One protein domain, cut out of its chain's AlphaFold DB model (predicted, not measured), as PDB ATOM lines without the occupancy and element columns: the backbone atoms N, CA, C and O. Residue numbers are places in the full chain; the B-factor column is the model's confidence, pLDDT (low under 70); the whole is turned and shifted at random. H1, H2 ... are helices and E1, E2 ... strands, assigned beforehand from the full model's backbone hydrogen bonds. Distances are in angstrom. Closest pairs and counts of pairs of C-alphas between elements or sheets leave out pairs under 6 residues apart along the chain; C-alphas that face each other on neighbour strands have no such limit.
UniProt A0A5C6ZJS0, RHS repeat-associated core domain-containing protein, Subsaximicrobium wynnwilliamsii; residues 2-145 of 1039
ATOM      1  N   GLU A   2     -12.601 -72.347   6.255       42.88
ATOM      2  CA  GLU A   2     -13.792 -71.778   6.890       42.88
ATOM      3  C   GLU A   2     -14.899 -72.832   6.853       42.88
ATOM      4  O   GLU A   2     -15.437 -73.143   5.792       42.88
ATOM      5  N   ALA A   3     -15.202 -73.431   8.006       44.84
ATOM      6  CA  ALA A   3     -16.401 -74.247   8.144       44.84
ATOM      7  C   ALA A   3     -17.624 -73.330   8.006       44.84
ATOM      8  O   ALA A   3     -17.673 -72.263   8.622       44.84
ATOM      9  N   SER A   4     -18.608 -73.725   7.198       65.00
ATOM     10  CA  SER A   4     -19.805 -72.906   7.009       65.00
ATOM     11  C   SER A   4     -20.616 -72.820   8.310       65.00
ATOM     12  O   SER A   4     -20.514 -73.673   9.196       65.00
ATOM     13  N   ILE A   5     -21.460 -71.790   8.432       62.12
ATOM     14  CA  ILE A   5     -22.270 -71.555   9.640       62.12
ATOM     15  C   ILE A   5     -23.161 -72.771   9.969       62.12
ATOM     16  O   ILE A   5     -23.353 -73.088  11.143       62.12
ATOM     17  N   SER A   6     -23.654 -73.499   8.959       60.75
ATOM     18  CA  SER A   6     -24.414 -74.738   9.164       60.75
ATOM     19  C   SER A   6     -23.543 -75.880   9.700       60.75
ATOM     20  O   SER A   6     -23.977 -76.577  10.614       60.75
ATOM     21  N   THR A   7     -22.305 -76.033   9.215       68.06
ATOM     22  CA  THR A   7     -21.338 -77.010   9.746       68.06
ATOM     23  C   THR A   7     -21.000 -76.725  11.212       68.06
ATOM     24  O   THR A   7     -21.028 -77.636  12.035       68.06
ATOM     25  N   ILE A   8     -20.755 -75.459  11.570       65.44
ATOM     26  CA  ILE A   8     -20.478 -75.051  12.959       65.44
ATOM     27  C   ILE A   8     -21.700 -75.297  13.859       65.44
ATOM     28  O   ILE A   8     -21.558 -75.789  14.977       65.44
ATOM     29  N   SER A   9     -22.911 -75.006  13.370       66.12
ATOM     30  CA  SER A   9     -24.157 -75.279  14.098       66.12
ATOM     31  C   SER A   9     -24.363 -76.779  14.360       66.12
ATOM     32  O   SER A   9     -24.688 -77.166  15.482       66.12
ATOM     33  N   ALA A  10     -24.100 -77.633  13.363       68.81
ATOM     34  CA  ALA A  10     -24.200 -79.087  13.498       68.81
ATOM     35  C   ALA A  10     -23.188 -79.654  14.511       68.81
ATOM     36  O   ALA A  10     -23.578 -80.409  15.401       68.81
ATOM     37  N   ILE A  11     -21.921 -79.223  14.438       75.50
ATOM     38  CA  ILE A  11     -20.868 -79.607  15.397       75.50
ATOM     39  C   ILE A  11     -21.253 -79.179  16.820       75.50
ATOM     40  O   ILE A  11     -21.165 -79.976  17.752       75.50
ATOM     41  N   ASN A  12     -21.756 -77.954  16.998       71.19
ATOM     42  CA  ASN A  12     -22.245 -77.488  18.297       71.19
ATOM     43  C   ASN A  12     -23.455 -78.299  18.792       71.19
ATOM     44  O   ASN A  12     -23.584 -78.522  19.993       71.19
ATOM     45  N   GLY A  13     -24.339 -78.757  17.902       72.81
ATOM     46  CA  GLY A  13     -25.429 -79.675  18.246       72.81
ATOM     47  C   GLY A  13     -24.906 -80.992  18.823       72.81
ATOM     48  O   GLY A  13     -25.282 -81.368  19.930       72.81
ATOM     49  N   GLN A  14     -23.969 -81.631  18.116       81.94
ATOM     50  CA  GLN A  14     -23.336 -82.888  18.533       81.94
ATOM     51  C   GLN A  14     -22.567 -82.742  19.854       81.94
ATOM     52  O   GLN A  14     -22.773 -83.530  20.775       81.94
ATOM     53  N   LEU A  15     -21.750 -81.694  20.003       83.31
ATOM     54  CA  LEU A  15     -21.007 -81.423  21.240       83.31
ATOM     55  C   LEU A  15     -21.923 -81.220  22.454       83.31
ATOM     56  O   LEU A  15     -21.530 -81.543  23.569       83.31
ATOM     57  N   ASN A  16     -23.133 -80.686  22.272       81.88
ATOM     58  CA  ASN A  16     -24.066 -80.443  23.375       81.88
ATOM     59  C   ASN A  16     -24.760 -81.708  23.901       81.88
ATOM     60  O   ASN A  16     -25.167 -81.719  25.061       81.88
ATOM     61  N   GLU A  17     -24.920 -82.736  23.070       88.06
ATOM     62  CA  GLU A  17     -25.668 -83.955  23.407       88.06
ATOM     63  C   GLU A  17     -24.761 -85.195  23.555       88.06
ATOM     64  O   GLU A  17     -25.131 -86.120  24.275       88.06
ATOM     65  N   LEU A  18     -23.556 -85.194  22.961       89.12
ATOM     66  CA  LEU A  18     -22.567 -86.287  23.022       89.12
ATOM     67  C   LEU A  18     -21.216 -85.888  23.647       89.12
ATOM     68  O   LEU A  18     -20.432 -86.767  23.991       89.12
ATOM     69  N   GLY A  19     -20.913 -84.592  23.779       87.69
ATOM     70  CA  GLY A  19     -19.604 -84.102  24.227       87.69
ATOM     71  C   GLY A  19     -19.571 -83.643  25.687       87.69
ATOM     72  O   GLY A  19     -20.414 -82.859  26.120       87.69
ATOM     73  N   TYR A  20     -18.550 -84.076  26.430       89.69
ATOM     74  CA  TYR A  20     -18.187 -83.465  27.713       89.69
ATOM     75  C   TYR A  20     -17.493 -82.124  27.459       89.69
ATOM     76  O   TYR A  20     -16.565 -82.053  26.651       89.69
ATOM     77  N   GLN A  21     -17.917 -81.057  28.137       90.62
ATOM     78  CA  GLN A  21     -17.353 -79.718  27.944       90.62
ATOM     79  C   GLN A  21     -17.067 -79.030  29.281       90.62
ATOM     80  O   GLN A  21     -17.866 -79.092  30.214       90.62
ATOM     81  N   TYR A  22     -15.949 -78.307  29.344       92.75
ATOM     82  CA  TYR A  22     -15.417 -77.710  30.569       92.75
ATOM     83  C   TYR A  22     -14.948 -76.276  30.313       92.75
ATOM     84  O   TYR A  22     -14.367 -75.988  29.265       92.75
ATOM     85  N   LYS A  23     -15.159 -75.376  31.278       94.69
ATOM     86  CA  LYS A  23     -14.581 -74.027  31.283       94.69
ATOM     87  C   LYS A  23     -13.923 -73.734  32.617       94.69
ATOM     88  O   LYS A  23     -14.532 -73.894  33.676       94.69
ATOM     89  N   TYR A  24     -12.712 -73.209  32.534       95.62
ATOM     90  CA  TYR A  24     -11.890 -72.865  33.681       95.62
ATOM     91  C   TYR A  24     -11.800 -71.346  33.843       95.62
ATOM     92  O   TYR A  24     -11.932 -70.600  32.870       95.62
ATOM     93  N   ASP A  25     -11.610 -70.871  35.074       93.44
ATOM     94  CA  ASP A  25     -11.279 -69.468  35.324       93.44
ATOM     95  C   ASP A  25      -9.770 -69.193  35.198       93.44
ATOM     96  O   ASP A  25      -8.965 -70.079  34.924       93.44
ATOM     97  N   HIS A  26      -9.370 -67.938  35.422       92.81
ATOM     98  CA  HIS A  26      -7.971 -67.497  35.379       92.81
ATOM     99  C   HIS A  26      -7.053 -68.148  36.439       92.81
ATOM    100  O   HIS A  26      -5.860 -67.858  36.456       92.81
ATOM    101  N   ARG A  27      -7.597 -68.983  37.335       91.44
ATOM    102  CA  ARG A  27      -6.862 -69.776  38.334       91.44
ATOM    103  C   ARG A  27      -6.912 -71.275  38.007       91.44
ATOM    104  O   ARG A  27      -6.594 -72.086  38.868       91.44
ATOM    105  N   ASN A  28      -7.321 -71.636  36.788       93.62
ATOM    106  CA  ASN A  28      -7.531 -73.005  36.311       93.62
ATOM    107  C   ASN A  28      -8.568 -73.811  37.121       93.62
ATOM    108  O   ASN A  28      -8.549 -75.038  37.100       93.62
ATOM    109  N   ARG A  29      -9.510 -73.146  37.805       94.62
ATOM    110  CA  ARG A  29     -10.593 -73.818  38.549       94.62
ATOM    111  C   ARG A  29     -11.788 -74.047  37.631       94.62
ATOM    112  O   ARG A  29     -12.164 -73.134  36.894       94.62
ATOM    113  N   LEU A  30     -12.392 -75.235  37.673       95.88
ATOM    114  CA  LEU A  30     -13.555 -75.582  36.848       95.88
ATOM    115  C   LEU A  30     -14.783 -74.764  37.276       95.88
ATOM    116  O   LEU A  30     -15.373 -75.023  38.316       95.88
ATOM    117  N   VAL A  31     -15.192 -73.772  36.483       97.06
ATOM    118  CA  VAL A  31     -16.301 -72.867  36.842       97.06
ATOM    119  C   VAL A  31     -17.604 -73.161  36.113       97.06
ATOM    120  O   VAL A  31     -18.667 -72.798  36.619       97.06
ATOM    121  N   GLU A  32     -17.548 -73.791  34.940       95.19
ATOM    122  CA  GLU A  32     -18.736 -74.243  34.213       95.19
ATOM    123  C   GLU A  32     -18.449 -75.600  33.561       95.19
ATOM    124  O   GLU A  32     -17.405 -75.764  32.924       95.19
ATOM    125  N   LYS A  33     -19.366 -76.564  33.696       92.31
ATOM    126  CA  LYS A  33     -19.252 -77.892  33.067       92.31
ATOM    127  C   LYS A  33     -20.544 -78.314  32.372       92.31
ATOM    128  O   LYS A  33     -21.620 -77.775  32.652       92.31
ATOM    129  N   LYS A  34     -20.429 -79.253  31.437       89.31
ATOM    130  CA  LYS A  34     -21.551 -79.818  30.692       89.31
ATOM    131  C   LYS A  34     -21.305 -81.290  30.379       89.31
ATOM    132  O   LYS A  34     -20.311 -81.635  29.743       89.31
ATOM    133  N   ILE A  35     -22.248 -82.116  30.815       90.50
ATOM    134  CA  ILE A  35     -22.291 -83.565  30.608       90.50
ATOM    135  C   ILE A  35     -23.141 -83.848  29.349       90.50
ATOM    136  O   ILE A  35     -24.136 -83.144  29.144       90.50
ATOM    137  N   PRO A  36     -22.797 -84.843  28.506       89.75
ATOM    138  CA  PRO A  36     -23.598 -85.241  27.350       89.75
ATOM    139  C   PRO A  36     -25.072 -85.457  27.702       89.75
ATOM    140  O   PRO A  36     -25.402 -86.175  28.641       89.75
ATOM    141  N   GLY A  37     -25.969 -84.808  26.963       86.56
ATOM    142  CA  GLY A  37     -27.412 -84.870  27.200       86.56
ATOM    143  C   GLY A  37     -27.920 -83.968  28.333       86.56
ATOM    144  O   GLY A  37     -29.132 -83.764  28.438       86.56
ATOM    145  N   LYS A  38     -27.041 -83.359  29.137       89.62
ATOM    146  CA  LYS A  38     -27.428 -82.462  30.231       89.62
ATOM    147  C   LYS A  38     -27.522 -81.008  29.765       89.62
ATOM    148  O   LYS A  38     -26.569 -80.419  29.259       89.62
ATOM    149  N   GLY A  39     -28.674 -80.390  30.000       76.75
ATOM    150  CA  GLY A  39     -28.976 -79.007  29.633       76.75
ATOM    151  C   GLY A  39     -29.395 -78.821  28.173       76.75
ATOM    152  O   GLY A  39     -29.078 -79.608  27.289       76.75
ATOM    153  N   LYS A  40     -30.074 -77.703  27.888       70.31
ATOM    154  CA  LYS A  40     -30.232 -77.211  26.506       70.31
ATOM    155  C   LYS A  40     -28.899 -76.643  26.003       70.31
ATOM    156  O   LYS A  40     -27.980 -76.430  26.792       70.31
ATOM    157  N   ALA A  41     -28.782 -76.336  24.709       61.06
ATOM    158  CA  ALA A  41     -27.535 -75.862  24.083       61.06
ATOM    159  C   ALA A  41     -26.789 -74.751  24.868       61.06
ATOM    160  O   ALA A  41     -25.571 -74.804  24.992       61.06
ATOM    161  N   ALA A  42     -27.512 -73.793  25.465       61.84
ATOM    162  CA  ALA A  42     -26.944 -72.683  26.244       61.84
ATOM    163  C   ALA A  42     -26.904 -72.899  27.778       61.84
ATOM    164  O   ALA A  42     -26.512 -71.993  28.517       61.84
ATOM    165  N   SER A  43     -27.325 -74.062  28.277       80.44
ATOM    166  CA  SER A  43     -27.328 -74.389  29.708       80.44
ATOM    167  C   SER A  43     -26.065 -75.157  30.094       80.44
ATOM    168  O   SER A  43     -25.658 -76.077  29.385       80.44
ATOM    169  N   TRP A  44     -25.480 -74.762  31.223       90.50
ATOM    170  CA  TRP A  44     -24.276 -75.319  31.837       90.50
ATOM    171  C   TRP A  44     -24.553 -75.525  33.325       90.50
ATOM    172  O   TRP A  44     -25.381 -74.805  33.895       90.50
ATOM    173  N   GLU A  45     -23.849 -76.464  33.946       93.38
ATOM    174  CA  GLU A  45     -23.668 -76.437  35.395       93.38
ATOM    175  C   GLU A  45     -22.684 -75.320  35.746       93.38
ATOM    176  O   GLU A  45     -21.703 -75.106  35.033       93.38
ATOM    177  N   GLU A  46     -22.954 -74.585  36.819       96.56
ATOM    178  CA  GLU A  46     -22.198 -73.397  37.220       96.56
ATOM    179  C   GLU A  46     -21.662 -73.563  38.645       96.56
ATOM    180  O   GLU A  46     -22.410 -73.953  39.543       96.56
ATOM    181  N   ILE A  47     -20.389 -73.216  38.859       98.12
ATOM    182  CA  ILE A  47     -19.686 -73.327  40.146       98.12
ATOM    183  C   ILE A  47     -19.140 -71.953  40.568       98.12
ATOM    184  O   ILE A  47     -18.594 -71.190  39.761       98.12
ATOM    185  N   VAL A  48     -19.297 -71.621  41.851       98.25
ATOM    186  CA  VAL A  48     -18.737 -70.424  42.496       98.25
ATOM    187  C   VAL A  48     -17.855 -70.854  43.660       98.25
ATOM    188  O   VAL A  48     -18.261 -71.678  44.479       98.25
ATOM    189  N   TYR A  49     -16.674 -70.254  43.760       98.38
ATOM    190  CA  TYR A  49     -15.655 -70.597  44.750       98.38
ATOM    191  C   TYR A  49     -15.447 -69.486  45.785       98.38
ATOM    192  O   TYR A  49     -15.601 -68.305  45.464       98.38
ATOM    193  N   ASN A  50     -15.016 -69.842  46.997       96.75
ATOM    194  CA  ASN A  50     -14.444 -68.875  47.943       96.75
ATOM    195  C   ASN A  50     -12.971 -68.542  47.586       96.75
ATOM    196  O   ASN A  50     -12.464 -68.926  46.525       96.75
ATOM    197  N   LYS A  51     -12.273 -67.794  48.454       95.88
ATOM    198  CA  LYS A  51     -10.840 -67.469  48.283       95.88
ATOM    199  C   LYS A  51      -9.901 -68.639  48.591       95.88
ATOM    200  O   LYS A  51      -8.746 -68.578  48.195       95.88
ATOM    201  N   LEU A  52     -10.397 -69.669  49.276       95.88
ATOM    202  CA  LEU A  52      -9.679 -70.903  49.618       95.88
ATOM    203  C   LEU A  52      -9.881 -72.005  48.560       95.88
ATOM    204  O   LEU A  52      -9.592 -73.165  48.821       95.88
ATOM    205  N   ASP A  53     -10.413 -71.651  47.386       95.50
ATOM    206  CA  ASP A  53     -10.670 -72.553  46.253       95.50
ATOM    207  C   ASP A  53     -11.654 -73.694  46.530       95.50
ATOM    208  O   ASP A  53     -11.733 -74.666  45.782       95.50
ATOM    209  N   GLN A  54     -12.512 -73.511  47.533       96.62
ATOM    210  CA  GLN A  54     -13.593 -74.435  47.857       96.62
ATOM    211  C   GLN A  54     -14.881 -74.052  47.100       96.62
ATOM    212  O   GLN A  54     -15.247 -72.867  47.109       96.62
ATOM    213  N   PRO A  55     -15.592 -75.004  46.462       97.62
ATOM    214  CA  PRO A  55     -16.907 -74.765  45.862       97.62
ATOM    215  C   PRO A  55     -17.948 -74.386  46.926       97.62
ATOM    216  O   PRO A  55     -18.310 -75.199  47.766       97.62
ATOM    217  N   ILE A  56     -18.462 -73.156  46.892       97.94
ATOM    218  CA  ILE A  56     -19.449 -72.658  47.871       97.94
ATOM    219  C   ILE A  56     -20.858 -72.493  47.306       97.94
ATOM    220  O   ILE A  56     -21.807 -72.466  48.087       97.94
ATOM    221  N   LEU A  57     -21.008 -72.382  45.982       98.38
ATOM    222  CA  LEU A  57     -22.300 -72.502  45.305       98.38
ATOM    223  C   LEU A  57     -22.169 -73.377  44.062       98.38
ATOM    224  O   LEU A  57     -21.222 -73.214  43.289       98.38
ATOM    225  N   THR A  58     -23.169 -74.220  43.827       97.12
ATOM    226  CA  THR A  58     -23.355 -74.948  42.569       97.12
ATOM    227  C   THR A  58     -24.803 -74.836  42.098       97.12
ATOM    228  O   THR A  58     -25.734 -74.712  42.899       97.12
ATOM    229  N   ARG A  59     -25.026 -74.850  40.783       95.94
ATOM    230  CA  ARG A  59     -26.357 -75.111  40.218       95.94
ATOM    231  C   ARG A  59     -26.252 -75.832  38.890       95.94
ATOM    232  O   ARG A  59     -25.349 -75.560  38.102       95.94
ATOM    233  N   ASP A  60     -27.228 -76.683  38.635       95.00
ATOM    234  CA  ASP A  60     -27.431 -77.348  37.357       95.00
ATOM    235  C   ASP A  60     -28.500 -76.612  36.510       95.00
ATOM    236  O   ASP A  60     -29.067 -75.597  36.953       95.00
ATOM    237  N   PRO A  61     -28.784 -77.064  35.273       94.56
ATOM    238  CA  PRO A  61     -29.827 -76.476  34.440       94.56
ATOM    239  C   PRO A  61     -31.222 -76.425  35.088       94.56
ATOM    240  O   PRO A  61     -31.916 -75.419  34.914       94.56
ATOM    241  N   ASN A  62     -31.637 -77.445  35.848       94.75
ATOM    242  CA  ASN A  62     -32.937 -77.460  36.527       94.75
ATOM    243  C   ASN A  62     -33.007 -76.441  37.675       94.75
ATOM    244  O   ASN A  62     -33.959 -75.662  37.758       94.75
ATOM    245  N   LEU A  63     -31.995 -76.387  38.541       95.56
ATOM    246  CA  LEU A  63     -31.894 -75.416  39.630       95.56
ATOM    247  C   LEU A  63     -31.826 -73.983  39.094       95.56
ATOM    248  O   LEU A  63     -32.460 -73.084  39.650       95.56
ATOM    249  N   LYS A  64     -31.153 -73.772  37.955       94.50
ATOM    250  CA  LYS A  64     -31.152 -72.490  37.239       94.50
ATOM    251  C   LYS A  64     -32.553 -72.081  36.775       94.50
ATOM    252  O   LYS A  64     -32.918 -70.922  36.963       94.50
ATOM    253  N   LEU A  65     -33.358 -73.008  36.244       93.38
ATOM    254  CA  LEU A  65     -34.771 -72.758  35.908       93.38
ATOM    255  C   LEU A  65     -35.625 -72.474  37.158       93.38
ATOM    256  O   LEU A  65     -36.512 -71.626  37.112       93.38
ATOM    257  N   GLN A  66     -35.322 -73.115  38.290       94.69
ATOM    258  CA  GLN A  66     -35.974 -72.867  39.584       94.69
ATOM    259  C   GLN A  66     -35.480 -71.597  40.309       94.69
ATOM    260  O   GLN A  66     -35.973 -71.292  41.394       94.69
ATOM    261  N   SER A  67     -34.518 -70.850  39.748       95.50
ATOM    262  CA  SER A  67     -33.851 -69.711  40.410       95.50
ATOM    263  C   SER A  67     -33.214 -70.062  41.767       95.50
ATOM    264  O   SER A  67     -33.254 -69.270  42.712       95.50
ATOM    265  N   LYS A  68     -32.623 -71.258  41.863       96.12
ATOM    266  CA  LYS A  68     -31.944 -71.788  43.051       96.12
ATOM    267  C   LYS A  68     -30.455 -72.035  42.803       96.12
ATOM    268  O   LYS A  68     -30.018 -72.255  41.673       96.12
ATOM    269  N   TRP A  69     -29.713 -72.057  43.901       97.75
ATOM    270  CA  TRP A  69     -28.352 -72.566  44.019       97.75
ATOM    271  C   TRP A  69     -28.286 -73.517  45.209       97.75
ATOM    272  O   TRP A  69     -28.859 -73.217  46.258       97.75
ATOM    273  N   LEU A  70     -27.569 -74.627  45.067       98.06
ATOM    274  CA  LEU A  70     -27.046 -75.355  46.217       98.06
ATOM    275  C   LEU A  70     -25.890 -74.542  46.801       98.06
ATOM    276  O   LEU A  70     -25.120 -73.939  46.050       98.06
ATOM    277  N   PHE A  71     -25.768 -74.515  48.125       98.25
ATOM    278  CA  PHE A  71     -24.626 -73.917  48.807       98.25
ATOM    279  C   PHE A  71     -23.956 -74.909  49.754       98.25
ATOM    280  O   PHE A  71     -24.624 -75.757  50.349       98.25
ATOM    281  N   THR A  72     -22.654 -74.715  49.951       98.44
ATOM    282  CA  THR A  72     -21.846 -75.432  50.942       98.44
ATOM    283  C   THR A  72     -21.097 -74.423  51.799       98.44
ATOM    284  O   THR A  72     -20.481 -73.486  51.288       98.44
ATOM    285  N   LYS A  73     -21.155 -74.598  53.119       97.94
ATOM    286  CA  LYS A  73     -20.385 -73.821  54.095       97.94
ATOM    287  C   LYS A  73     -19.353 -74.737  54.731       97.94
ATOM    288  O   LYS A  73     -19.691 -75.839  55.156       97.94
ATOM    289  N   TYR A  74     -18.120 -74.259  54.818       98.19
ATOM    290  CA  TYR A  74     -16.997 -74.989  55.397       98.19
ATOM    291  C   TYR A  74     -16.602 -74.399  56.745       98.19
ATOM    292  O   TYR A  74     -16.794 -73.201  56.969       98.19
ATOM    293  N   ASP A  75     -16.044 -75.221  57.624       96.31
ATOM    294  CA  ASP A  75     -15.391 -74.752  58.843       96.31
ATOM    295  C   ASP A  75     -13.927 -74.332  58.606       96.31
ATOM    296  O   ASP A  75     -13.422 -74.357  57.481       96.31
ATOM    297  N   ALA A  76     -13.239 -73.916  59.672       95.19
ATOM    298  CA  ALA A  76     -11.849 -73.455  59.614       95.19
ATOM    299  C   ALA A  76     -10.839 -74.522  59.140       95.19
ATOM    300  O   ALA A  76      -9.736 -74.159  58.734       95.19
ATOM    301  N   PHE A  77     -11.204 -75.807  59.170       94.62
ATOM    302  CA  PHE A  77     -10.390 -76.928  58.684       94.62
ATOM    303  C   PHE A  77     -10.801 -77.383  57.276       94.62
ATOM    304  O   PHE A  77     -10.267 -78.361  56.761       94.62
ATOM    305  N   GLY A  78     -11.759 -76.697  56.648       95.38
ATOM    306  CA  GLY A  78     -12.294 -77.069  55.344       95.38
ATOM    307  C   GLY A  78     -13.246 -78.266  55.364       95.38
ATOM    308  O   GLY A  78     -13.608 -78.758  54.296       95.38
ATOM    309  N   ARG A  79     -13.698 -78.713  56.544       95.19
ATOM    310  CA  ARG A  79     -14.746 -79.736  56.677       95.19
ATOM    311  C   ARG A  79     -16.098 -79.107  56.328       95.19
ATOM    312  O   ARG A  79     -16.328 -77.933  56.622       95.19
ATOM    313  N   VAL A  80     -17.009 -79.859  55.707       96.62
ATOM    314  CA  VAL A  80     -18.365 -79.363  55.402       96.62
ATOM    315  C   VAL A  80     -19.127 -79.146  56.708       96.62
ATOM    316  O   VAL A  80     -19.418 -80.101  57.415       96.62
ATOM    317  N   ALA A  81     -19.481 -77.902  57.015       97.19
ATOM    318  CA  ALA A  81     -20.239 -77.537  58.207       97.19
ATOM    319  C   ALA A  81     -21.754 -77.663  57.988       97.19
ATOM    320  O   ALA A  81     -22.455 -78.208  58.833       97.19
ATOM    321  N   TYR A  82     -22.279 -77.157  56.868       98.25
ATOM    322  CA  TYR A  82     -23.680 -77.350  56.472       98.25
ATOM    323  C   TYR A  82     -23.910 -77.009  54.996       98.25
ATOM    324  O   TYR A  82     -23.132 -76.278  54.375       98.25
ATOM    325  N   THR A  83     -25.004 -77.531  54.448       98.44
ATOM    326  CA  THR A  83     -25.433 -77.344  53.054       98.44
ATOM    327  C   THR A  83     -26.900 -76.920  52.978       98.44
ATOM    328  O   THR A  83     -27.629 -76.981  53.974       98.44
ATOM    329  N   GLY A  84     -27.365 -76.490  51.805       97.81
ATOM    330  CA  GLY A  84     -28.778 -76.168  51.593       97.81
ATOM    331  C   GLY A  84     -29.058 -75.417  50.297       97.81
ATOM    332  O   GLY A  84     -28.224 -75.390  49.392       97.81
ATOM    333  N   PHE A  85     -30.217 -74.757  50.230       97.81
ATOM    334  CA  PHE A  85     -30.583 -73.881  49.116       97.81
ATOM    335  C   PHE A  85     -30.411 -72.397  49.426       97.81
ATOM    336  O   PHE A  85     -30.807 -71.894  50.478       97.81
ATOM    337  N   MET A  86     -29.916 -71.685  48.417       96.56
ATOM    338  CA  MET A  86     -30.022 -70.242  48.250       96.56
ATOM    339  C   MET A  86     -30.990 -69.934  47.095       96.56
ATOM    340  O   MET A  86     -30.888 -70.525  46.018       96.56
ATOM    341  N   SER A  87     -31.890 -68.966  47.272       96.06
ATOM    342  CA  SER A  87     -32.669 -68.388  46.166       96.06
ATOM    343  C   SER A  87     -31.889 -67.267  45.473       96.06
ATOM    344  O   SER A  87     -31.413 -66.353  46.146       96.06
ATOM    345  N   GLY A  88     -31.810 -67.272  44.140       92.38
ATOM    346  CA  GLY A  88     -31.193 -66.179  43.389       92.38
ATOM    347  C   GLY A  88     -31.125 -66.387  41.873       92.38
ATOM    348  O   GLY A  88     -30.722 -67.439  41.380       92.38
ATOM    349  N   THR A  89     -31.450 -65.334  41.120       91.44
ATOM    350  CA  THR A  89     -31.357 -65.285  39.646       91.44
ATOM    351  C   THR A  89     -29.999 -64.800  39.129       91.44
ATOM    352  O   THR A  89     -29.741 -64.873  37.928       91.44
ATOM    353  N   SER A  90     -29.116 -64.317  40.010       94.56
ATOM    354  CA  SER A  90     -27.806 -63.760  39.658       94.56
ATOM    355  C   SER A  90     -26.955 -64.710  38.802       94.56
ATOM    356  O   SER A  90     -27.042 -65.940  38.896       94.56
ATOM    357  N   SER A  91     -26.104 -64.131  37.954       94.56
ATOM    358  CA  SER A  91     -25.133 -64.892  37.167       94.56
ATOM    359  C   SER A  91     -23.998 -65.412  38.052       94.56
ATOM    360  O   SER A  91     -23.598 -64.749  39.013       94.56
ATOM    361  N   ARG A  92     -23.418 -66.562  37.679       95.75
ATOM    362  CA  ARG A  92     -22.210 -67.122  38.307       95.75
ATOM    363  C   ARG A  92     -21.103 -66.075  38.486       95.75
ATOM    364  O   ARG A  92     -20.496 -65.993  39.545       95.75
ATOM    365  N   ALA A  93     -20.880 -65.229  37.476       95.94
ATOM    366  CA  ALA A  93     -19.882 -64.160  37.524       95.94
ATOM    367  C   ALA A  93     -20.181 -63.102  38.605       95.94
ATOM    368  O   ALA A  93     -19.276 -62.716  39.342       95.94
ATOM    369  N   ALA A  94     -21.438 -62.665  38.751       97.00
ATOM    370  CA  ALA A  94     -21.822 -61.706  39.791       97.00
ATOM    371  C   ALA A  94     -21.680 -62.301  41.204       97.00
ATOM    372  O   ALA A  94     -21.183 -61.634  42.111       97.00
ATOM    373  N   LEU A  95     -22.056 -63.572  41.375       97.25
ATOM    374  CA  LEU A  95     -21.905 -64.296  42.641       97.25
ATOM    375  C   LEU A  95     -20.429 -64.540  42.985       97.25
ATOM    376  O   LEU A  95     -20.043 -64.367  44.136       97.25
ATOM    377  N   GLN A  96     -19.578 -64.839  41.997       97.75
ATOM    378  CA  GLN A  96     -18.128 -64.939  42.190       97.75
ATOM    379  C   GLN A  96     -17.517 -63.605  42.637       97.75
ATOM    380  O   GLN A  96     -16.679 -63.592  43.535       97.75
ATOM    381  N   THR A  97     -17.960 -62.473  42.080       97.25
ATOM    382  CA  THR A  97     -17.544 -61.143  42.554       97.25
ATOM    383  C   THR A  97     -17.978 -60.896  44.004       97.25
ATOM    384  O   THR A  97     -17.182 -60.404  44.802       97.25
ATOM    385  N   ALA A  98     -19.202 -61.282  44.383       96.56
ATOM    386  CA  ALA A  98     -19.692 -61.144  45.757       96.56
ATOM    387  C   ALA A  98     -18.946 -62.058  46.756       96.56
ATOM    388  O   ALA A  98     -18.567 -61.613  47.844       96.56
ATOM    389  N   ALA A  99     -18.653 -63.302  46.367       96.88
ATOM    390  CA  ALA A  99     -17.814 -64.224  47.132       96.88
ATOM    391  C   ALA A  99     -16.394 -63.661  47.330       96.88
ATOM    392  O   ALA A  99     -15.902 -63.595  48.456       96.88
ATOM    393  N   ASN A 100     -15.775 -63.142  46.262       96.25
ATOM    394  CA  ASN A 100     -14.468 -62.480  46.317       96.25
ATOM    395  C   ASN A 100     -14.482 -61.214  47.201       96.25
ATOM    396  O   ASN A 100     -13.480 -60.899  47.845       96.25
ATOM    397  N   GLY A 101     -15.606 -60.498  47.274       96.12
ATOM    398  CA  GLY A 101     -15.789 -59.353  48.172       96.12
ATOM    399  C   GLY A 101     -15.941 -59.729  49.651       96.12
ATOM    400  O   GLY A 101     -15.703 -58.895  50.521       96.12
ATOM    401  N   THR A 102     -16.293 -60.977  49.963       96.56
ATOM    402  CA  THR A 102     -16.551 -61.413  51.343       96.56
ATOM    403  C   THR A 102     -15.239 -61.647  52.105       96.56
ATOM    404  O   THR A 102     -14.269 -62.184  51.559       96.56
ATOM    405  N   ALA A 103     -15.183 -61.212  53.368       95.31
ATOM    406  CA  ALA A 103     -13.983 -61.303  54.203       95.31
ATOM    407  C   ALA A 103     -13.814 -62.694  54.839       95.31
ATOM    408  O   ALA A 103     -12.804 -63.354  54.591       95.31
ATOM    409  N   ALA A 104     -14.803 -63.174  55.602       96.62
ATOM    410  CA  ALA A 104     -14.744 -64.496  56.225       96.62
ATOM    411  C   ALA A 104     -14.984 -65.606  55.187       96.62
ATOM    412  O   ALA A 104     -15.932 -65.540  54.405       96.62
ATOM    413  N   GLN A 105     -14.113 -66.619  55.178       97.00
ATOM    414  CA  GLN A 105     -14.153 -67.722  54.205       97.00
ATOM    415  C   GLN A 105     -14.805 -68.999  54.751       97.00
ATOM    416  O   GLN A 105     -15.208 -69.851  53.964       97.00
ATOM    417  N   TYR A 106     -14.920 -69.106  56.077       97.56
ATOM    418  CA  TYR A 106     -15.406 -70.276  56.800       97.56
ATOM    419  C   TYR A 106     -16.286 -69.877  57.987       97.56
ATOM    420  O   TYR A 106     -16.145 -68.786  58.550       97.56
ATOM    421  N   VAL A 107     -17.183 -70.777  58.384       97.31
ATOM    422  CA  VAL A 107     -17.978 -70.655  59.610       97.31
ATOM    423  C   VAL A 107     -17.233 -71.224  60.817       97.31
ATOM    424  O   VAL A 107     -16.350 -72.067  60.689       97.31
ATOM    425  N   THR A 108     -17.606 -70.775  62.011       95.50
ATOM    426  CA  THR A 108     -17.032 -71.232  63.279       95.50
ATOM    427  C   THR A 108     -18.162 -71.697  64.183       95.50
ATOM    428  O   THR A 108     -19.137 -70.968  64.376       95.50
ATOM    429  N   LYS A 109     -18.043 -72.916  64.719       93.88
ATOM    430  CA  LYS A 109     -19.001 -73.470  65.679       93.88
ATOM    431  C   LYS A 109     -18.955 -72.664  66.982       93.88
ATOM    432  O   LYS A 109     -17.884 -72.238  67.411       93.88
ATOM    433  N   GLY A 110     -20.107 -72.440  67.604       91.25
ATOM    434  CA  GLY A 110     -20.216 -71.706  68.865       91.25
ATOM    435  C   GLY A 110     -21.397 -72.175  69.707       91.25
ATOM    436  O   GLY A 110     -22.337 -72.771  69.195       91.25
ATOM    437  N   ALA A 111     -21.363 -71.880  71.007       86.81
ATOM    438  CA  ALA A 111     -22.354 -72.374  71.969       86.81
ATOM    439  C   ALA A 111     -23.761 -71.751  71.824       86.81
ATOM    440  O   ALA A 111     -24.729 -72.294  72.350       86.81
ATOM    441  N   ALA A 112     -23.887 -70.611  71.136       90.25
ATOM    442  CA  ALA A 112     -25.162 -69.932  70.924       90.25
ATOM    443  C   ALA A 112     -25.794 -70.342  69.585       90.25
ATOM    444  O   ALA A 112     -25.185 -70.173  68.526       90.25
ATOM    445  N   ALA A 113     -27.038 -70.821  69.635       94.06
ATOM    446  CA  ALA A 113     -27.834 -71.084  68.445       94.06
ATOM    447  C   ALA A 113     -28.280 -69.779  67.765       94.06
ATOM    448  O   ALA A 113     -28.732 -68.840  68.422       94.06
ATOM    449  N   ILE A 114     -28.225 -69.761  66.435       94.56
ATOM    450  CA  ILE A 114     -28.924 -68.798  65.577       94.56
ATOM    451  C   ILE A 114     -30.007 -69.524  64.770       94.56
ATOM    452  O   ILE A 114     -29.902 -70.726  64.537       94.56
ATOM    453  N   THR A 115     -31.026 -68.807  64.298       94.50
ATOM    454  CA  THR A 115     -32.056 -69.391  63.421       94.50
ATOM    455  C   THR A 115     -31.735 -69.105  61.956       94.50
ATOM    456  O   THR A 115     -31.647 -67.945  61.554       94.50
ATOM    457  N   VAL A 116     -31.606 -70.152  61.139       94.50
ATOM    458  CA  VAL A 116     -31.404 -70.063  59.683       94.50
ATOM    459  C   VAL A 116     -32.430 -70.962  58.996       94.50
ATOM    460  O   VAL A 116     -32.554 -72.128  59.352       94.50
ATOM    461  N   ALA A 117     -33.205 -70.414  58.052       92.69
ATOM    462  CA  ALA A 117     -34.312 -71.119  57.383       92.69
ATOM    463  C   ALA A 117     -35.243 -71.884  58.362       92.69
ATOM    464  O   ALA A 117     -35.600 -73.039  58.144       92.69
ATOM    465  N   GLY A 118     -35.584 -71.251  59.492       92.06
ATOM    466  CA  GLY A 118     -36.431 -71.839  60.543       92.06
ATOM    467  C   GLY A 118     -35.767 -72.914  61.418       92.06
ATOM    468  O   GLY A 118     -36.407 -73.402  62.341       92.06
ATOM    469  N   THR A 119     -34.502 -73.264  61.172       94.00
ATOM    470  CA  THR A 119     -33.760 -74.307  61.903       94.00
ATOM    471  C   THR A 119     -32.721 -73.683  62.839       94.00
ATOM    472  O   THR A 119     -32.077 -72.693  62.483       94.00
ATOM    473  N   ALA A 120     -32.541 -74.259  64.032       94.06
ATOM    474  CA  ALA A 120     -31.492 -73.861  64.968       94.06
ATOM    475  C   ALA A 120     -30.112 -74.352  64.490       94.06
ATOM    476  O   ALA A 120     -29.921 -75.537  64.218       94.06
ATOM    477  N   LEU A 121     -29.147 -73.438  64.402       95.88
ATOM    478  CA  LEU A 121     -27.816 -73.665  63.843       95.88
ATOM    479  C   LEU A 121     -26.745 -73.084  64.778       95.88
ATOM    480  O   LEU A 121     -26.799 -71.909  65.132       95.88
ATOM    481  N   TYR A 122     -25.737 -73.880  65.135       96.50
ATOM    482  CA  TYR A 122     -24.685 -73.496  66.095       96.50
ATOM    483  C   TYR A 122     -23.436 -72.904  65.412       96.50
ATOM    484  O   TYR A 122     -22.305 -73.118  65.840       96.50
ATOM    485  N   TYR A 123     -23.653 -72.141  64.335       96.31
ATOM    486  CA  TYR A 123     -22.624 -71.456  63.540       96.31
ATOM    487  C   TYR A 123     -22.914 -69.941  63.486       96.31
ATOM    488  O   TYR A 123     -23.360 -69.425  62.455       96.31
ATOM    489  N   PRO A 124     -22.724 -69.202  64.599       94.31
ATOM    490  CA  PRO A 124     -23.237 -67.836  64.757       94.31
ATOM    491  C   PRO A 124     -22.655 -66.813  63.769       94.31
ATOM    492  O   PRO A 124     -23.306 -65.812  63.477       94.31
ATOM    493  N   ASN A 125     -21.469 -67.058  63.198       92.44
ATOM    494  CA  ASN A 125     -20.864 -66.187  62.185       92.44
ATOM    495  C   ASN A 125     -21.370 -66.439  60.744       92.44
ATOM    496  O   ASN A 125     -20.829 -65.844  59.813       92.44
ATOM    497  N   ASN A 126     -22.408 -67.267  60.540       91.81
ATOM    498  CA  ASN A 126     -23.011 -67.562  59.228       91.81
ATOM    499  C   ASN A 126     -23.182 -66.320  58.332       91.81
ATOM    500  O   ASN A 126     -22.821 -66.361  57.156       91.81
ATOM    501  N   ALA A 127     -23.710 -65.224  58.888       92.50
ATOM    502  CA  ALA A 127     -24.011 -63.991  58.155       92.50
ATOM    503  C   ALA A 127     -22.762 -63.236  57.652       92.50
ATOM    504  O   ALA A 127     -22.882 -62.349  56.810       92.50
ATOM    505  N   SER A 128     -21.566 -63.576  58.142       94.75
ATOM    506  CA  SER A 128     -20.286 -62.999  57.706       94.75
ATOM    507  C   SER A 128     -19.616 -63.785  56.572       94.75
ATOM    508  O   SER A 128     -18.680 -63.278  55.958       94.75
ATOM    509  N   VAL A 129     -20.079 -65.009  56.303       96.06
ATOM    510  CA  VAL A 129     -19.514 -65.950  55.321       96.06
ATOM    511  C   VAL A 129     -20.448 -66.029  54.120       96.06
ATOM    512  O   VAL A 129     -21.665 -66.055  54.290       96.06
ATOM    513  N   TYR A 130     -19.930 -66.123  52.898       95.94
ATOM    514  CA  TYR A 130     -20.787 -66.224  51.712       95.94
ATOM    515  C   TYR A 130     -21.436 -67.624  51.582       95.94
ATOM    516  O   TYR A 130     -20.803 -68.604  51.970       95.94
ATOM    517  N   PRO A 131     -22.675 -67.760  51.062       95.75
ATOM    518  CA  PRO A 131     -23.693 -66.715  50.911       95.75
ATOM    519  C   PRO A 131     -24.148 -66.136  52.262       95.75
ATOM    520  O   PRO A 131     -24.444 -66.879  53.197       95.75
ATOM    521  N   THR A 132     -24.222 -64.808  52.365       93.44
ATOM    522  CA  THR A 132     -24.547 -64.093  53.619       93.44
ATOM    523  C   THR A 132     -26.052 -63.923  53.865       93.44
ATOM    524  O   THR A 132     -26.471 -63.629  54.983       93.44
ATOM    525  N   SER A 133     -26.879 -64.106  52.832       91.62
ATOM    526  CA  SER A 133     -28.339 -63.957  52.860       91.62
ATOM    527  C   SER A 133     -28.996 -64.847  51.795       91.62
ATOM    528  O   SER A 133     -28.305 -65.490  51.007       91.62
ATOM    529  N   GLY A 134     -30.332 -64.915  51.775       92.88
ATOM    530  CA  GLY A 134     -31.079 -65.661  50.751       92.88
ATOM    531  C   GLY A 134     -31.071 -67.186  50.912       92.88
ATOM    532  O   GLY A 134     -31.516 -67.878  50.000       92.88
ATOM    533  N   ILE A 135     -30.590 -67.706  52.048       96.19
ATOM    534  CA  ILE A 135     -30.715 -69.122  52.423       96.19
ATOM    535  C   ILE A 135     -32.194 -69.421  52.698       96.19
ATOM    536  O   ILE A 135     -32.779 -68.850  53.620       96.19
ATOM    537  N   THR A 136     -32.790 -70.303  51.898       95.69
ATOM    538  CA  THR A 136     -34.214 -70.672  51.980       95.69
ATOM    539  C   THR A 136     -34.449 -72.024  52.641       95.69
ATOM    540  O   THR A 136     -35.528 -72.250  53.179       95.69
ATOM    541  N   GLU A 137     -33.456 -72.910  52.619       96.62
ATOM    542  CA  GLU A 137     -33.540 -74.268  53.158       96.62
ATOM    543  C   GLU A 137     -32.146 -74.751  53.578       96.62
ATOM    544  O   GLU A 137     -31.155 -74.379  52.949       96.62
ATOM    545  N   LEU A 138     -32.069 -75.577  54.625       97.75
ATOM    546  CA  LEU A 138     -30.870 -76.336  54.998       97.75
ATOM    547  C   LEU A 138     -31.082 -77.812  54.635       97.75
ATOM    548  O   LEU A 138     -32.199 -78.306  54.754       97.75
ATOM    549  N   HIS A 139     -30.030 -78.509  54.218       97.94
ATOM    550  CA  HIS A 139     -30.075 -79.914  53.789       97.94
ATOM    551  C   HIS A 139     -29.330 -80.826  54.767       97.94
ATOM    552  O   HIS A 139     -29.922 -81.740  55.336       97.94
ATOM    553  N   THR A 140     -28.051 -80.536  55.010       97.94
ATOM    554  CA  THR A 140     -27.222 -81.225  56.008       97.94
ATOM    555  C   THR A 140     -26.583 -80.222  56.958       97.94
ATOM    556  O   THR A 140     -26.296 -79.090  56.568       97.94
ATOM    557  N   ILE A 141     -26.362 -80.628  58.207       98.19
ATOM    558  CA  ILE A 141     -25.603 -79.884  59.216       98.19
ATOM    559  C   ILE A 141     -24.686 -80.880  59.919       98.19
ATOM    560  O   ILE A 141     -25.172 -81.864  60.462       98.19
ATOM    561  N   ASN A 142     -23.387 -80.616  59.949       96.88
ATOM    562  CA  ASN A 142     -22.405 -81.427  60.657       96.88
ATOM    563  C   ASN A 142     -21.890 -80.649  61.865       96.88
ATOM    564  O   ASN A 142     -21.741 -79.430  61.811       96.88
ATOM    565  N   TYR A 143     -21.594 -81.357  62.946       95.06
ATOM    566  CA  TYR A 143     -20.981 -80.814  64.145       95.06
ATOM    567  C   TYR A 143     -19.732 -81.619  64.490       95.06
ATOM    568  O   TYR A 143     -19.694 -82.846  64.387       95.06
ATOM    569  N   TYR A 144     -18.703 -80.891  64.900       92.50
ATOM    570  CA  TYR A 144     -17.386 -81.424  65.196       92.50
ATOM    571  C   TYR A 144     -16.931 -80.977  66.584       92.50
ATOM    572  O   TYR A 144     -17.490 -80.041  67.156       92.50
ATOM    573  N   ASP A 145     -15.865 -81.606  67.072       88.44
ATOM    574  CA  ASP A 145     -15.027 -81.180  68.197       88.44
ATOM    575  C   ASP A 145     -15.668 -81.300  69.601       88.44
ATOM    576  O   ASP A 145     -14.991 -81.715  70.546       88.44
TER     577      ASP A 145
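What this domain is: This is residues 2 to 145 of the 1039 residues of the protein "RHS repeat-associated core domain-containing protein" of Subsaximicrobium wynnwilliamsii (UniProt A0A5C6ZJS0). Look for a long, twisted sheet of seven antiparallel strands laid side by side, with H3 packed over one face at E3 and H1 sticking out past the E1 end by its residues 5 to 10. At the other end, near E9, sits the small hairpin of E7 and E8, with a long link before it and another after it. You have 144 printed residues with three named helices and nine named strands, in the order H1 E1 E2 E3 E4 H2 E5 E6 H3 E7 E8 E9, and the class is mixed, helices and strands. The large sheet has the order E1 - E2 - E3 - E4 - E5 - E6 - E9. The outline is a rod of 65 by 29 by 24 A, only just loose, close to compact, with a radius of gyration of the C-alphas of 17.9 A.

Where its parts are: Start at C-alpha 5 at (-22.270, -71.555, 9.640); from there H1, residues 5 to 18, runs 19.9 A to C-alpha 18. Next come E1 at residues 21 to 24, E2 at residues 30 to 34, E3 at residues 45 to 49, 13.6 A long, and E4 at residues 55 to 59. Then find H2 at residues 61 to 65, E5 at residues 68 to 74, 19.6 A long, and E6 at residues 80 to 87, 20.3 A long. H3, residues 92 to 101, begins with C-alpha 92 at (-22.210, -67.122, 38.307) and is 14.1 A long. E7 is residues 114 to 116 and E8 is residues 119 to 121. E9, residues 135 to 144, is 22.2 A long, bends by 69 degrees at residue 139 and ends with C-alpha 144 at (-17.386, -81.424, 65.196).

How they stand to each other: Begin at the edge strand E1: it forms a hairpin with E2, and N 23 and O 32 are 2.8 A apart, within hydrogen-bond range. E1, E2, E3 and E4 make a meander, each strand the antiparallel neighbour of the one before. Look for N 45 and O 33 at 2.9 A between E2 and E3, and for N 48 and O 57 at 2.9 A between E3 and E4. Further across, N 70 and O 58 are 2.8 A apart between E4 and E5, and N 71 and O 84 are 2.9 A apart between E5 and E6. At the other edge strand, E9, N 142 is 2.8 A from O 81 of E6. H3 is on the sheet at a height of 8.5 A, over E3 and along the strands, at 7 degrees to E3 on the local plane; the closest C-alphas are those of Val 48 and Gln 96, 5.5 A apart. H2 is on the opposite face, over none of the strands, at a height over the sheet of 4.5 A, only just above the sheet's level. H1 is only just not on the sheet, with 4 pairs of C-alphas within 10 A. In the hairpin of E7 and E8, N 121 and O 114 are 2.8 A apart; the closest C-alphas of E7 and E9 are those of Val 116 and Ile 135, at 7.4 A. In H1, H2 and H3 every O i to N i+4 pair is within hydrogen-bond range.

The domain as a whole: The two C-alphas farthest apart are those of Glu 2 and Ala 111, at 65.6 A. Residues 2 to 10, of which 5 to 10 belong to H1, stand free; without them the body spans 57 by 30 by 25 A. The printed part has no cut. The links H3 to E7 and E8 to E9 are long. The mean pLDDT of the printed part is 91.1, and you will find values under 70 at residues 2 to 10 and 41 to 42 of this model.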